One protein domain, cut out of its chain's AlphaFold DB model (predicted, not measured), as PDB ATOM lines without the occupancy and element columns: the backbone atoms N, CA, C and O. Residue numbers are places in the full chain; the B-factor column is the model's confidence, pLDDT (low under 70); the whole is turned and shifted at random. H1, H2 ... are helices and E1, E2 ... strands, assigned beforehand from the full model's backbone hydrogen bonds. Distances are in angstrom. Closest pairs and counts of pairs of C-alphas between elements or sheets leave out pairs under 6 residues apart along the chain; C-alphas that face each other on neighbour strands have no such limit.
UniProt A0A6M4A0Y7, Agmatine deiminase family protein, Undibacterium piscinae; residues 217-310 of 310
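AT A GLANCE: This is residues 217 to 310 of the 310 residues of the protein "Agmatine deiminase family protein" of Undibacterium piscinae (UniProt A0A6M4A0Y7). A small sheet of three strands has one long helix, H3, covering one of its faces, while no named helix covers the other face. Three shorter helices, H1, H2 and H4, gather loosely beyond the end of the sheet where E2 and E3 finish, and the last stretch, residues 297 to 310, comes back from there along the E1 side of the sheet. The printed part has 94 residues with four named helices and three named strands, in the order H1 H2 E1 E2 H3 E3 H4; the sheet runs E1 E2 E3 and is mixed. The class is mixed, helices and strands, with 46 residues, under half, in named elements. The whole is compact, with a radius of gyration of the C-alphas of 13.7 A, and its C-alphas span 39 by 30 by 20 A.

HOW THE PARTS SIT: In the sheet, E2, residues 258 to 263, is the inner strand, and E1, residues 253 to 255, and E3, residues 285 to 290, are the edge strands. E1 and E2 are antiparallel at 152 degrees and form a hairpin; N 253 and O 260 are within hydrogen-bond range at 2.8 A, and N 255 and O 258 at 2.9 A. E2 and E3 are parallel at 29 degrees, with N 263 and O 289 at 2.8 A and N 287 and O 259 at 2.8 A. H3, residues 267 to 280, is on the sheet at a height of 8.4 A over it, which gives two layers, helix on one face of a sheet. H3 lies over E3 and only just over E2, on which 3 of its C-alphas fall. On the local plane its line and that of E3 stand at 28 degrees, so that it only just runs along the strands. The closest C-alphas of H3 and E3 are those of Gln 278 and Val 286, 5.9 A apart, and those of E2 and H3 are Gln 263 and Asp 270, 5.8 A apart. E2, H3 and E3 form a strand-helix-strand unit, two parallel neighbour strands with a helix between them, and its crossover is right-handed. H4, residues 292 to 296, is not on the sheet, but only just, with 4 pairs of C-alphas within 10 A. H4 and H2, residues 241 to 244, only just touch, with 3 pairs of C-alphas within 8 A, the closest being Thr 244 and Asn 296 at 6.3 A. H1, residues 222 to 229, is close to H4 but not clearly touching, the closest C-alphas being those of Ile 226 and Asp 292 at 6.2 A. H1 is apart from H3 and from the three strands. In H1, H3 and H4 every O i to N i+4 pair is within hydrogen-bond range; H2 is too short for such a pair, and its one O i to N i+3 pair is not within range.

IN THESE COORDINATES: E2 runs 15.4 A from C-alpha 258 at (48.594, 8.548, -41.353), and E3 runs 16.4 A. E1 spans 6.2 A. H3, the longest helix, runs 19.7 A from C-alpha 267 at (54.653, -10.730, -46.868). H1 is 10.6 A long and begins at C-alpha 222, (46.982, -15.943, -44.899). H2 spans 5.6 A, and H4 spans 6.0 A and ends at C-alpha 296, (37.410, -12.389, -39.100).

THE WHOLE: The two C-alphas farthest apart are those of Gly 232 and Val 310, 42.3 A, and Val 310 is the chain's last residue. The printed part has no cut. The link from H1 to H2, 11 residues, is long; that from H2 to E1 is short, and the other four are tight. The mean pLDDT of the printed part is 84.3, and residues 232 to 246 are under 70.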
ATOM      1  N   THR A 217      45.735  -8.852 -54.092       83.38
ATOM      2  CA  THR A 217      44.840  -9.734 -53.334       83.38
ATOM      3  C   THR A 217      45.689 -10.675 -52.484       83.38
ATOM      4  O   THR A 217      46.569 -11.344 -53.043       83.38
ATOM      5  N   PRO A 218      45.495 -10.726 -51.151       82.50
ATOM      6  CA  PRO A 218      46.215 -11.668 -50.301       82.50
ATOM      7  C   PRO A 218      45.947 -13.112 -50.734       82.50
ATOM      8  O   PRO A 218      44.824 -13.466 -51.095       82.50
ATOM      9  N   LYS A 219      46.961 -13.978 -50.674       82.31
ATOM     10  CA  LYS A 219      46.753 -15.412 -50.921       82.31
ATOM     11  C   LYS A 219      45.892 -16.034 -49.826       82.31
ATOM     12  O   LYS A 219      46.035 -15.698 -48.656       82.31
ATOM     13  N   SER A 220      45.142 -17.079 -50.161       78.19
ATOM     14  CA  SER A 220      44.407 -17.894 -49.179       78.19
ATOM     15  C   SER A 220      45.300 -18.579 -48.129       78.19
ATOM     16  O   SER A 220      44.805 -19.123 -47.154       78.19
ATOM     17  N   SER A 221      46.630 -18.546 -48.256       79.62
ATOM     18  CA  SER A 221      47.536 -19.007 -47.196       79.62
ATOM     19  C   SER A 221      47.555 -18.098 -45.962       79.62
ATOM     20  O   SER A 221      48.021 -18.532 -44.907       79.62
ATOM     21  N   VAL A 222      47.056 -16.856 -46.056       82.00
ATOM     22  CA  VAL A 222      46.982 -15.943 -44.899       82.00
ATOM     23  C   VAL A 222      46.132 -16.508 -43.767       82.00
ATOM     24  O   VAL A 222      46.418 -16.230 -42.606       82.00
ATOM     25  N   LEU A 223      45.154 -17.367 -44.081       79.75
ATOM     26  CA  LEU A 223      44.287 -17.985 -43.079       79.75
ATOM     27  C   LEU A 223      45.111 -18.799 -42.059       79.75
ATOM     28  O   LEU A 223      44.893 -18.697 -40.852       79.75
ATOM     29  N   SER A 224      46.133 -19.527 -42.522       80.56
ATOM     30  CA  SER A 224      47.045 -20.275 -41.646       80.56
ATOM     31  C   SER A 224      47.930 -19.358 -40.802       80.56
ATOM     32  O   SER A 224      48.166 -19.640 -39.628       80.56
ATOM     33  N   ALA A 225      48.417 -18.253 -41.378       81.94
ATOM     34  CA  ALA A 225      49.222 -17.275 -40.646       81.94
ATOM     35  C   ALA A 225      48.413 -16.600 -39.525       81.94
ATOM     36  O   ALA A 225      48.933 -16.401 -38.430       81.94
ATOM     37  N   ILE A 226      47.136 -16.307 -39.772       81.00
ATOM     38  CA  ILE A 226      46.211 -15.728 -38.790       81.00
ATOM     39  C   ILE A 226      45.905 -16.719 -37.671       81.00
ATOM     40  O   ILE A 226      46.017 -16.371 -36.495       81.00
ATOM     41  N   ALA A 227      45.578 -17.967 -38.018       79.94
ATOM     42  CA  ALA A 227      45.342 -19.018 -37.030       79.94
ATOM     43  C   ALA A 227      46.566 -19.222 -36.119       79.94
ATOM     44  O   ALA A 227      46.423 -19.360 -34.905       79.94
ATOM     45  N   ALA A 228      47.777 -19.174 -36.685       83.81
ATOM     46  CA  ALA A 228      49.018 -19.291 -35.922       83.81
ATOM     47  C   ALA A 228      49.270 -18.103 -34.974       83.81
ATOM     48  O   ALA A 228      49.829 -18.303 -33.897       83.81
ATOM     49  N   ARG A 229      48.859 -16.880 -35.344       86.31
ATOM     50  CA  ARG A 229      48.970 -15.689 -34.480       86.31
ATOM     51  C   ARG A 229      47.981 -15.692 -33.314       86.31
ATOM     52  O   ARG A 229      48.247 -15.041 -32.309       86.31
ATOM     53  N   ASN A 230      46.877 -16.430 -33.431       81.94
ATOM     54  CA  ASN A 230      45.769 -16.411 -32.474       81.94
ATOM     55  C   ASN A 230      45.479 -17.815 -31.896       81.94
ATOM     56  O   ASN A 230      44.359 -18.319 -32.022       81.94
ATOM     57  N   PRO A 231      46.464 -18.488 -31.267       78.25
ATOM     58  CA  PRO A 231      46.279 -19.846 -30.773       78.25
ATOM     59  C   PRO A 231      45.226 -19.888 -29.658       78.25
ATOM     60  O   PRO A 231      45.299 -19.144 -28.684       78.25
ATOM     61  N   GLY A 232      44.248 -20.786 -29.786       67.81
ATOM     62  CA  GLY A 232      43.202 -20.986 -28.775       67.81
ATOM     63  C   GLY A 232      42.081 -19.942 -28.782       67.81
ATOM     64  O   GLY A 232      41.128 -20.092 -28.018       67.81
ATOM     65  N   ILE A 233      42.142 -18.931 -29.653       67.31
ATOM     66  CA  ILE A 233      41.015 -18.029 -29.897       67.31
ATOM     67  C   ILE A 233      40.146 -18.671 -30.976       67.31
ATOM     68  O   ILE A 233      40.555 -18.813 -32.129       67.31
ATOM     69  N   SER A 234      38.940 -19.091 -30.593       60.06
ATOM     70  CA  SER A 234      37.942 -19.549 -31.554       60.06
ATOM     71  C   SER A 234      37.439 -18.335 -32.322       60.06
ATOM     72  O   SER A 234      36.541 -17.631 -31.874       60.06
ATOM     73  N   MET A 235      38.026 -18.088 -33.488       60.38
ATOM     74  CA  MET A 235      37.644 -17.023 -34.419       60.38
ATOM     75  C   MET A 235      36.285 -17.326 -35.103       60.38
ATOM     76  O   MET A 235      36.075 -17.051 -36.274       60.38
ATOM     77  N   THR A 236      35.343 -17.954 -34.396       48.28
ATOM     78  CA  THR A 236      34.153 -18.627 -34.948       48.28
ATOM     79  C   THR A 236      32.843 -17.888 -34.689       48.28
ATOM     80  O   THR A 236      31.782 -18.490 -34.857       48.28
ATOM     81  N   GLU A 237      32.870 -16.631 -34.233       44.03
ATOM     82  CA  GLU A 237      31.633 -15.888 -33.927       44.03
ATOM     83  C   GLU A 237      30.719 -15.716 -35.152       44.03
ATOM     84  O   GLU A 237      29.514 -15.532 -35.001       44.03
ATOM     85  N   ARG A 238      31.242 -15.921 -36.366       47.41
ATOM     86  CA  ARG A 238      30.446 -16.188 -37.566       47.41
ATOM     87  C   ARG A 238      30.934 -17.507 -38.186       47.41
ATOM     88  O   ARG A 238      32.132 -17.782 -38.225       47.41
ATOM     89  N   LYS A 239      30.004 -18.401 -38.548       38.16
ATOM     90  CA  LYS A 239      30.316 -19.776 -38.982       38.16
ATOM     91  C   LYS A 239      31.286 -19.734 -40.171       38.16
ATOM     92  O   LYS A 239      30.938 -19.164 -41.192       38.16
ATOM     93  N   SER A 240      32.424 -20.421 -40.034       40.75
ATOM     94  CA  SER A 240      33.448 -20.628 -41.071       40.75
ATOM     95  C   SER A 240      34.275 -19.383 -41.447       40.75
ATOM     96  O   SER A 240      33.781 -18.372 -41.941       40.75
ATOM     97  N   PHE A 241      35.597 -19.514 -41.268       37.44
ATOM     98  CA  PHE A 241      36.604 -18.542 -41.711       37.44
ATOM     99  C   PHE A 241      36.569 -18.326 -43.234       37.44
ATOM    100  O   PHE A 241      36.943 -17.264 -43.717       37.44
ATOM    101  N   ASN A 242      36.102 -19.320 -43.998       44.41
ATOM    102  CA  ASN A 242      36.064 -19.251 -45.458       44.41
ATOM    103  C   ASN A 242      34.940 -18.347 -45.985       44.41
ATOM    104  O   ASN A 242      35.064 -17.848 -47.096       44.41
ATOM    105  N   ASP A 243      33.883 -18.126 -45.199       47.53
ATOM    106  CA  ASP A 243      32.678 -17.423 -45.662       47.53
ATOM    107  C   ASP A 243      32.599 -15.974 -45.150       47.53
ATOM    108  O   ASP A 243      31.731 -15.214 -45.568       47.53
ATOM    109  N   THR A 244      33.492 -15.583 -44.232       53.50
ATOM    110  CA  THR A 244      33.421 -14.285 -43.534       53.50
ATOM    111  C   THR A 244      34.747 -13.540 -43.426       53.50
ATOM    112  O   THR A 244      34.755 -12.392 -42.999       53.50
ATOM    113  N   PHE A 245      35.876 -14.130 -43.821       64.00
ATOM    114  CA  PHE A 245      37.157 -13.441 -43.717       64.00
ATOM    115  C   PHE A 245      37.326 -12.358 -44.796       64.00
ATOM    116  O   PHE A 245      37.546 -12.649 -45.973       64.00
ATOM    117  N   ALA A 246      37.285 -11.093 -44.382       63.62
ATOM    118  CA  ALA A 246      37.413  -9.938 -45.264       63.62
ATOM    119  C   ALA A 246      38.880  -9.506 -45.468       63.62
ATOM    120  O   ALA A 246      39.353  -8.513 -44.909       63.62
ATOM    121  N   ALA A 247      39.622 -10.248 -46.293       70.44
ATOM    122  CA  ALA A 247      40.985  -9.878 -46.684       70.44
ATOM    123  C   ALA A 247      40.993  -8.899 -47.868       70.44
ATOM    124  O   ALA A 247      41.015  -9.301 -49.031       70.44
ATOM    125  N   GLY A 248      41.029  -7.599 -47.577       83.81
ATOM    126  CA  GLY A 248      41.176  -6.564 -48.599       83.81
ATOM    127  C   GLY A 248      41.995  -5.381 -48.100       83.81
ATOM    128  O   GLY A 248      41.658  -4.770 -47.089       83.81
ATOM    129  N   TYR A 249      43.056  -5.014 -48.825       93.19
ATOM    130  CA  TYR A 249      43.849  -3.824 -48.482       93.19
ATOM    131  C   TYR A 249      43.113  -2.512 -48.762       93.19
ATOM    132  O   TYR A 249      43.533  -1.477 -48.254       93.19
ATOM    133  N   VAL A 250      42.031  -2.539 -49.551       93.69
ATOM    134  CA  VAL A 250      41.227  -1.347 -49.864       93.69
ATOM    135  C   VAL A 250      40.476  -0.823 -48.626       93.69
ATOM    136  O   VAL A 250      40.193   0.366 -48.525       93.69
ATOM    137  N   GLY A 251      40.250  -1.677 -47.624       94.31
ATOM    138  CA  GLY A 251      39.625  -1.330 -46.347       94.31
ATOM    139  C   GLY A 251      40.531  -0.576 -45.363       94.31
ATOM    140  O   GLY A 251      40.463  -0.811 -44.153       94.31
ATOM    141  N   TYR A 252      41.418   0.286 -45.868       96.75
ATOM    142  CA  TYR A 252      42.279   1.151 -45.059       96.75
ATOM    143  C   TYR A 252      41.508   2.364 -44.509       96.75
ATOM    144  O   TYR A 252      40.458   2.757 -45.026       96.75
ATOM    145  N   TYR A 253      42.053   2.989 -43.467       96.75
ATOM    146  CA  TYR A 253      41.515   4.212 -42.878       96.75
ATOM    147  C   TYR A 253      42.482   5.387 -43.039       96.75
ATOM    148  O   TYR A 253      43.678   5.273 -42.762       96.75
ATOM    149  N   GLU A 254      41.946   6.526 -43.470       95.88
ATOM    150  CA  GLU A 254      42.665   7.790 -43.606       95.88
ATOM    151  C   GLU A 254      42.531   8.623 -42.330       95.88
ATOM    152  O   GLU A 254      41.480   9.201 -42.057       95.88
ATOM    153  N   ALA A 255      43.607   8.717 -41.552       92.88
ATOM    154  CA  ALA A 255      43.636   9.424 -40.277       92.88
ATOM    155  C   ALA A 255      44.602  10.611 -40.340       92.88
ATOM    156  O   ALA A 255      45.752  10.512 -39.916       92.88
ATOM    157  N   ASN A 256      44.136  11.752 -40.859       89.69
ATOM    158  CA  ASN A 256      44.909  12.996 -40.984       89.69
ATOM    159  C   ASN A 256      46.288  12.797 -41.649       89.69
ATOM    160  O   ASN A 256      46.393  12.861 -42.871       89.69
ATOM    161  N   ASN A 257      47.331  12.553 -40.850       94.44
ATOM    162  CA  ASN A 257      48.723  12.401 -41.279       94.44
ATOM    163  C   ASN A 257      49.169  10.933 -41.414       94.44
ATOM    164  O   ASN A 257      50.330  10.674 -41.731       94.44
ATOM    165  N   CYS A 258      48.289   9.960 -41.165       96.56
ATOM    166  CA  CYS A 258      48.594   8.548 -41.353       96.56
ATOM    167  C   CYS A 258      47.502   7.791 -42.114       96.56
ATOM    168  O   CYS A 258      46.353   8.220 -42.217       96.56
ATOM    169  N   ILE A 259      47.908   6.652 -42.666       97.88
ATOM    170  CA  ILE A 259      47.041   5.657 -43.291       97.88
ATOM    171  C   ILE A 259      47.169   4.377 -42.475       97.88
ATOM    172  O   ILE A 259      48.267   3.834 -42.367       97.88
ATOM    173  N   LEU A 260      46.071   3.891 -41.904       97.62
ATOM    174  CA  LEU A 260      46.038   2.598 -41.223       97.62
ATOM    175  C   LEU A 260      45.556   1.544 -42.216       97.62
ATOM    176  O   LEU A 260      44.424   1.629 -42.688       97.62
ATOM    177  N   MET A 261      46.387   0.556 -42.531       96.50
ATOM    178  CA  MET A 261      46.034  -0.510 -43.472       96.50
ATOM    179  C   MET A 261      46.212  -1.899 -42.857       96.50
ATOM    180  O   MET A 261      47.055  -2.105 -41.983       96.50
ATOM    181  N   GLY A 262      45.422  -2.862 -43.334       94.31
ATOM    182  CA  GLY A 262      45.511  -4.249 -42.889       94.31
ATOM    183  C   GLY A 262      46.822  -4.921 -43.304       94.31
ATOM    184  O   GLY A 262      47.361  -4.666 -44.383       94.31
ATOM    185  N   GLN A 263      47.310  -5.802 -42.437       93.25
ATOM    186  CA  GLN A 263      48.388  -6.752 -42.685       93.25
ATOM    187  C   GLN A 263      47.846  -8.161 -42.454       93.25
ATOM    188  O   GLN A 263      47.327  -8.452 -41.377       93.25
ATOM    189  N   PHE A 264      47.992  -9.045 -43.438       89.62
ATOM    190  CA  PHE A 264      47.365 -10.369 -43.379       89.62
ATOM    191  C   PHE A 264      48.377 -11.504 -43.161       89.62
ATOM    192  O   PHE A 264      48.006 -12.586 -42.702       89.62
ATOM    193  N   GLY A 265      49.672 -11.261 -43.379       89.25
ATOM    194  CA  GLY A 265      50.740 -12.254 -43.233       89.25
ATOM    195  C   GLY A 265      51.199 -12.872 -44.555       89.25
ATOM    196  O   GLY A 265      52.005 -13.801 -44.544       89.25
ATOM    197  N   ASP A 266      50.721 -12.360 -45.689       90.25
ATOM    198  CA  ASP A 266      51.322 -12.614 -46.998       90.25
ATOM    199  C   ASP A 266      52.356 -11.519 -47.249       90.25
ATOM    200  O   ASP A 266      52.032 -10.468 -47.791       90.25
ATOM    201  N   ALA A 267      53.606 -11.753 -46.843       92.62
ATOM    202  CA  ALA A 267      54.653 -10.730 -46.868       92.62
ATOM    203  C   ALA A 267      54.831 -10.053 -48.243       92.62
ATOM    204  O   ALA A 267      55.169  -8.872 -48.307       92.62
ATOM    205  N   ALA A 268      54.596 -10.777 -49.344       93.88
ATOM    206  CA  ALA A 268      54.705 -10.213 -50.685       93.88
ATOM    207  C   ALA A 268      53.512  -9.305 -51.022       93.88
ATOM    208  O   ALA A 268      53.713  -8.201 -51.532       93.88
ATOM    209  N   ALA A 269      52.285  -9.751 -50.732       92.25
ATOM    210  CA  ALA A 269      51.084  -8.945 -50.950       92.25
ATOM    211  C   ALA A 269      51.025  -7.747 -49.986       92.25
ATOM    212  O   ALA A 269      50.769  -6.631 -50.433       92.25
ATOM    213  N   ASP A 270      51.370  -7.957 -48.711       95.31
ATOM    214  CA  ASP A 270      51.418  -6.932 -47.665       95.31
ATOM    215  C   ASP A 270      52.393  -5.821 -48.064       95.31
ATOM    216  O   ASP A 270      52.032  -4.646 -48.020       95.31
ATOM    217  N   LYS A 271      53.603  -6.183 -48.521       97.19
ATOM    218  CA  LYS A 271      54.590  -5.205 -48.991       97.19
ATOM    219  C   LYS A 271      54.115  -4.482 -50.252       97.19
ATOM    220  O   LYS A 271      54.242  -3.266 -50.338       97.19
ATOM    221  N   LYS A 272      53.570  -5.206 -51.235       96.62
ATOM    222  CA  LYS A 272      53.104  -4.593 -52.487       96.62
ATOM    223  C   LYS A 272      51.985  -3.581 -52.228       96.62
ATOM    224  O   LYS A 272      52.010  -2.496 -52.800       96.62
ATOM    225  N   ALA A 273      51.022  -3.922 -51.374       96.44
ATOM    226  CA  ALA A 273      49.947  -3.015 -51.000       96.44
ATOM    227  C   ALA A 273      50.476  -1.804 -50.216       96.44
ATOM    228  O   ALA A 273      50.084  -0.681 -50.519       96.44
ATOM    229  N   TYR A 274      51.413  -2.016 -49.285       98.06
ATOM    230  CA  TYR A 274      52.097  -0.930 -48.578       98.06
ATOM    231  C   TYR A 274      52.786   0.042 -49.538       98.06
ATOM    232  O   TYR A 274      52.555   1.244 -49.450       98.06
ATOM    233  N   ASP A 275      53.591  -0.463 -50.478       98.25
ATOM    234  CA  ASP A 275      54.333   0.378 -51.424       98.25
ATOM    235  C   ASP A 275      53.374   1.229 -52.281       98.25
ATOM    236  O   ASP A 275      53.636   2.408 -52.520       98.25
ATOM    237  N   ILE A 276      52.238   0.655 -52.706       98.00
ATOM    238  CA  ILE A 276      51.205   1.369 -53.473       98.00
ATOM    239  C   ILE A 276      50.548   2.461 -52.624       98.00
ATOM    240  O   ILE A 276      50.456   3.600 -53.081       98.00
ATOM    241  N   LEU A 277      50.105   2.148 -51.400       97.88
ATOM    242  CA  LEU A 277      49.483   3.143 -50.518       97.88
ATOM    243  C   LEU A 277      50.479   4.247 -50.153       97.88
ATOM    244  O   LEU A 277      50.117   5.418 -50.161       97.88
ATOM    245  N   GLN A 278      51.740   3.907 -49.886       98.25
ATOM    246  CA  GLN A 278      52.751   4.902 -49.540       98.25
ATOM    247  C   GLN A 278      53.048   5.839 -50.715       98.25
ATOM    248  O   GLN A 278      53.240   7.035 -50.502       98.25
ATOM    249  N   ALA A 279      53.042   5.325 -51.947       98.06
ATOM    250  CA  ALA A 279      53.160   6.148 -53.147       98.06
ATOM    251  C   ALA A 279      51.907   7.007 -53.401       98.06
ATOM    252  O   ALA A 279      52.031   8.132 -53.881       98.06
ATOM    253  N   ALA A 280      50.716   6.498 -53.073       97.12
ATOM    254  CA  ALA A 280      49.452   7.226 -53.193       97.12
ATOM    255  C   ALA A 280      49.319   8.361 -52.160       97.12
ATOM    256  O   ALA A 280      48.723   9.394 -52.459       97.12
ATOM    257  N   TYR A 281      49.912   8.193 -50.974       97.44
ATOM    258  CA  TYR A 281      49.909   9.170 -49.883       97.44
ATOM    259  C   TYR A 281      51.340   9.552 -49.454       97.44
ATOM    260  O   TYR A 281      51.747   9.232 -48.336       97.44
ATOM    261  N   PRO A 282      52.116  10.262 -50.297       97.06
ATOM    262  CA  PRO A 282      53.531  10.539 -50.028       97.06
ATOM    263  C   PRO A 282      53.764  11.389 -48.768       97.06
ATOM    264  O   PRO A 282      54.793  11.253 -48.116       97.06
ATOM    265  N   GLU A 283      52.790  12.225 -48.401       97.00
ATOM    266  CA  GLU A 283      52.844  13.107 -47.225       97.00
ATOM    267  C   GLU A 283      52.321  12.443 -45.938       97.00
ATOM    268  O   GLU A 283      52.307  13.064 -44.874       97.00
ATOM    269  N   ARG A 284      51.841  11.193 -46.012       97.56
ATOM    270  CA  ARG A 284      51.293  10.469 -44.856       97.56
ATOM    271  C   ARG A 284      52.141   9.255 -44.522       97.56
ATOM    272  O   ARG A 284      52.697   8.590 -45.392       97.56
ATOM    273  N   THR A 285      52.184   8.929 -43.234       98.19
ATOM    274  CA  THR A 285      52.812   7.689 -42.765       98.19
ATOM    275  C   THR A 285      51.849   6.524 -42.952       98.19
ATOM    276  O   THR A 285      50.775   6.512 -42.347       98.19
ATOM    277  N   VAL A 286      52.220   5.529 -43.755       98.38
ATOM    278  CA  VAL A 286      51.453   4.281 -43.848       98.38
ATOM    279  C   VAL A 286      51.844   3.355 -42.697       98.38
ATOM    280  O   VAL A 286      53.021   3.082 -42.472       98.38
ATOM    281  N   ILE A 287      50.852   2.869 -41.954       98.00
ATOM    282  CA  ILE A 287      51.021   1.976 -40.808       98.00
ATOM    283  C   ILE A 287      50.237   0.698 -41.089       98.00
ATOM    284  O   ILE A 287      49.010   0.712 -41.209       98.00
ATOM    285  N   GLN A 288      50.957  -0.417 -41.183       96.56
ATOM    286  CA  GLN A 288      50.355  -1.739 -41.286       96.56
ATOM    287  C   GLN A 288      50.022  -2.272 -39.895       96.56
ATOM    288  O   GLN A 288      50.875  -2.266 -39.005       96.56
ATOM    289  N   ILE A 289      48.793  -2.747 -39.715       94.12
ATOM    290  CA  ILE A 289      48.342  -3.390 -38.482       94.12
ATOM    291  C   ILE A 289      47.744  -4.757 -38.798       94.12
ATOM    292  O   ILE A 289      47.008  -4.914 -39.770       94.12
ATOM    293  N   ALA A 290      48.050  -5.756 -37.972       91.31
ATOM    294  CA  ALA A 290      47.380  -7.046 -38.061       91.31
ATOM    295  C   ALA A 290      45.906  -6.864 -37.674       91.31
ATOM    296  O   ALA A 290      45.592  -6.479 -36.548       91.31
ATOM    297  N   THR A 291      45.000  -7.117 -38.616       87.88
ATOM    298  CA  THR A 291      43.552  -6.894 -38.453       87.88
ATOM    299  C   THR A 291      42.793  -8.195 -38.254       87.88
ATOM    300  O   THR A 291      41.614  -8.267 -38.574       87.88
ATOM    301  N   ASP A 292      43.460  -9.229 -37.749       86.19
ATOM    302  CA  ASP A 292      42.956 -10.603 -37.678       86.19
ATOM    303  C   ASP A 292      41.551 -10.697 -37.074       86.19
ATOM    304  O   ASP A 292      40.667 -11.304 -37.672       86.19
ATOM    305  N   GLY A 293      41.330 -10.043 -35.927       81.88
ATOM    306  CA  GLY A 293      40.030  -9.988 -35.253       81.88
ATOM    307  C   GLY A 293      38.941  -9.321 -36.097       81.88
ATOM    308  O   GLY A 293      37.861  -9.876 -36.272       81.88
ATOM    309  N   VAL A 294      39.249  -8.151 -36.660       86.44
ATOM    310  CA  VAL A 294      38.302  -7.346 -37.451       86.44
ATOM    311  C   VAL A 294      37.960  -8.038 -38.775       86.44
ATOM    312  O   VAL A 294      36.788  -8.191 -39.105       86.44
ATOM    313  N   ALA A 295      38.978  -8.525 -39.488       82.56
ATOM    314  CA  ALA A 295      38.839  -9.252 -40.746       82.56
ATOM    315  C   ALA A 295      38.039 -10.543 -40.576       82.56
ATOM    316  O   ALA A 295      37.219 -10.878 -41.425       82.56
ATOM    317  N   ASN A 296      38.216 -11.230 -39.451       78.44
ATOM    318  CA  ASN A 296      37.410 -12.389 -39.100       78.44
ATOM    319  C   ASN A 296      35.957 -12.050 -38.731       78.44
ATOM    320  O   ASN A 296      35.065 -12.873 -38.905       78.44
ATOM    321  N   GLY A 297      35.710 -10.847 -38.215       77.12
ATOM    322  CA  GLY A 297      34.361 -10.357 -37.938       77.12
ATOM    323  C   GLY A 297      33.537 -10.069 -39.196       77.12
ATOM    324  O   GLY A 297      32.333  -9.847 -39.080       77.12
ATOM    325  N   GLY A 298      34.139 -10.092 -40.391       79.62
ATOM    326  CA  GLY A 298      33.454  -9.777 -41.648       79.62
ATOM    327  C   GLY A 298      33.727  -8.388 -42.209       79.62
ATOM    328  O   GLY A 298      33.041  -7.992 -43.142       79.62
ATOM    329  N   GLY A 299      34.694  -7.645 -41.669       86.75
ATOM    330  CA  GLY A 299      34.957  -6.276 -42.107       86.75
ATOM    331  C   GLY A 299      36.428  -5.893 -42.081       86.75
ATOM    332  O   GLY A 299      37.312  -6.698 -41.822       86.75
ATOM    333  N   THR A 300      36.710  -4.629 -42.355       91.56
ATOM    334  CA  THR A 300      38.070  -4.077 -42.367       91.56
ATOM    335  C   THR A 300      38.201  -2.938 -41.356       91.56
ATOM    336  O   THR A 300      37.238  -2.589 -40.670       91.56
ATOM    337  N   ILE A 301      39.389  -2.324 -41.258       94.81
ATOM    338  CA  ILE A 301      39.594  -1.112 -40.441       94.81
ATOM    339  C   ILE A 301      38.587  -0.036 -40.858       94.81
ATOM    340  O   ILE A 301      38.029   0.662 -40.011       94.81
ATOM    341  N   HIS A 302      38.324   0.075 -42.161       96.56
ATOM    342  CA  HIS A 302      37.371   1.034 -42.692       96.56
ATOM    343  C   HIS A 302      35.953   0.831 -42.152       96.56
ATOM    344  O   HIS A 302      35.325   1.805 -41.744       96.56
ATOM    345  N   CYS A 303      35.489  -0.420 -42.070       95.25
ATOM    346  CA  CYS A 303      34.163  -0.775 -41.551       95.25
ATOM    347  C   CYS A 303      34.016  -0.427 -40.052       95.25
ATOM    348  O   CYS A 303      32.933  -0.101 -39.566       95.25
ATOM    349  N   ALA A 304      35.123  -0.465 -39.308       95.25
ATOM    350  CA  ALA A 304      35.183  -0.189 -37.873       95.25
ATOM    351  C   ALA A 304      35.439   1.291 -37.523       95.25
ATOM    352  O   ALA A 304      35.658   1.622 -36.360       95.25
ATOM    353  N   THR A 305      35.479   2.188 -38.513       96.44
ATOM    354  CA  THR A 305      35.852   3.597 -38.312       96.44
ATOM    355  C   THR A 305      34.889   4.538 -39.021       96.44
ATOM    356  O   THR A 305      34.334   4.209 -40.063       96.44
ATOM    357  N   GLN A 306      34.702   5.736 -38.468       96.81
ATOM    358  CA  GLN A 306      33.966   6.825 -39.106       96.81
ATOM    359  C   GLN A 306      34.694   8.141 -38.828       96.81
ATOM    360  O   GLN A 306      34.807   8.573 -37.681       96.81
ATOM    361  N   GLN A 307      35.184   8.790 -39.882       94.56
ATOM    362  CA  GLN A 307      35.810  10.100 -39.785       94.56
ATOM    363  C   GLN A 307      34.750  11.189 -39.626       94.56
ATOM    364  O   GLN A 307      33.739  11.181 -40.330       94.56
ATOM    365  N   GLN A 308      35.015  12.153 -38.747       91.62
ATOM    366  CA  GLN A 308      34.296  13.420 -38.691       91.62
ATOM    367  C   GLN A 308      35.089  14.465 -39.479       91.62
ATOM    368  O   GLN A 308      36.278  14.657 -39.231       91.62
ATOM    369  N   ILE A 309      34.434  15.145 -40.421       86.75
ATOM    370  CA  ILE A 309      35.039  16.292 -41.108       86.75
ATOM    371  C   ILE A 309      35.188  17.464 -40.126       86.75
ATOM    372  O   ILE A 309      34.304  17.689 -39.296       86.75
ATOM    373  N   VAL A 310      36.306  18.188 -40.214       70.44
ATOM    374  CA  VAL A 310      36.592  19.399 -39.421       70.44
ATOM    375  C   VAL A 310      36.460  20.667 -40.255       70.44
ATOM    376  O   VAL A 310      36.759  20.624 -41.471       70.44
TER     377      VAL A 310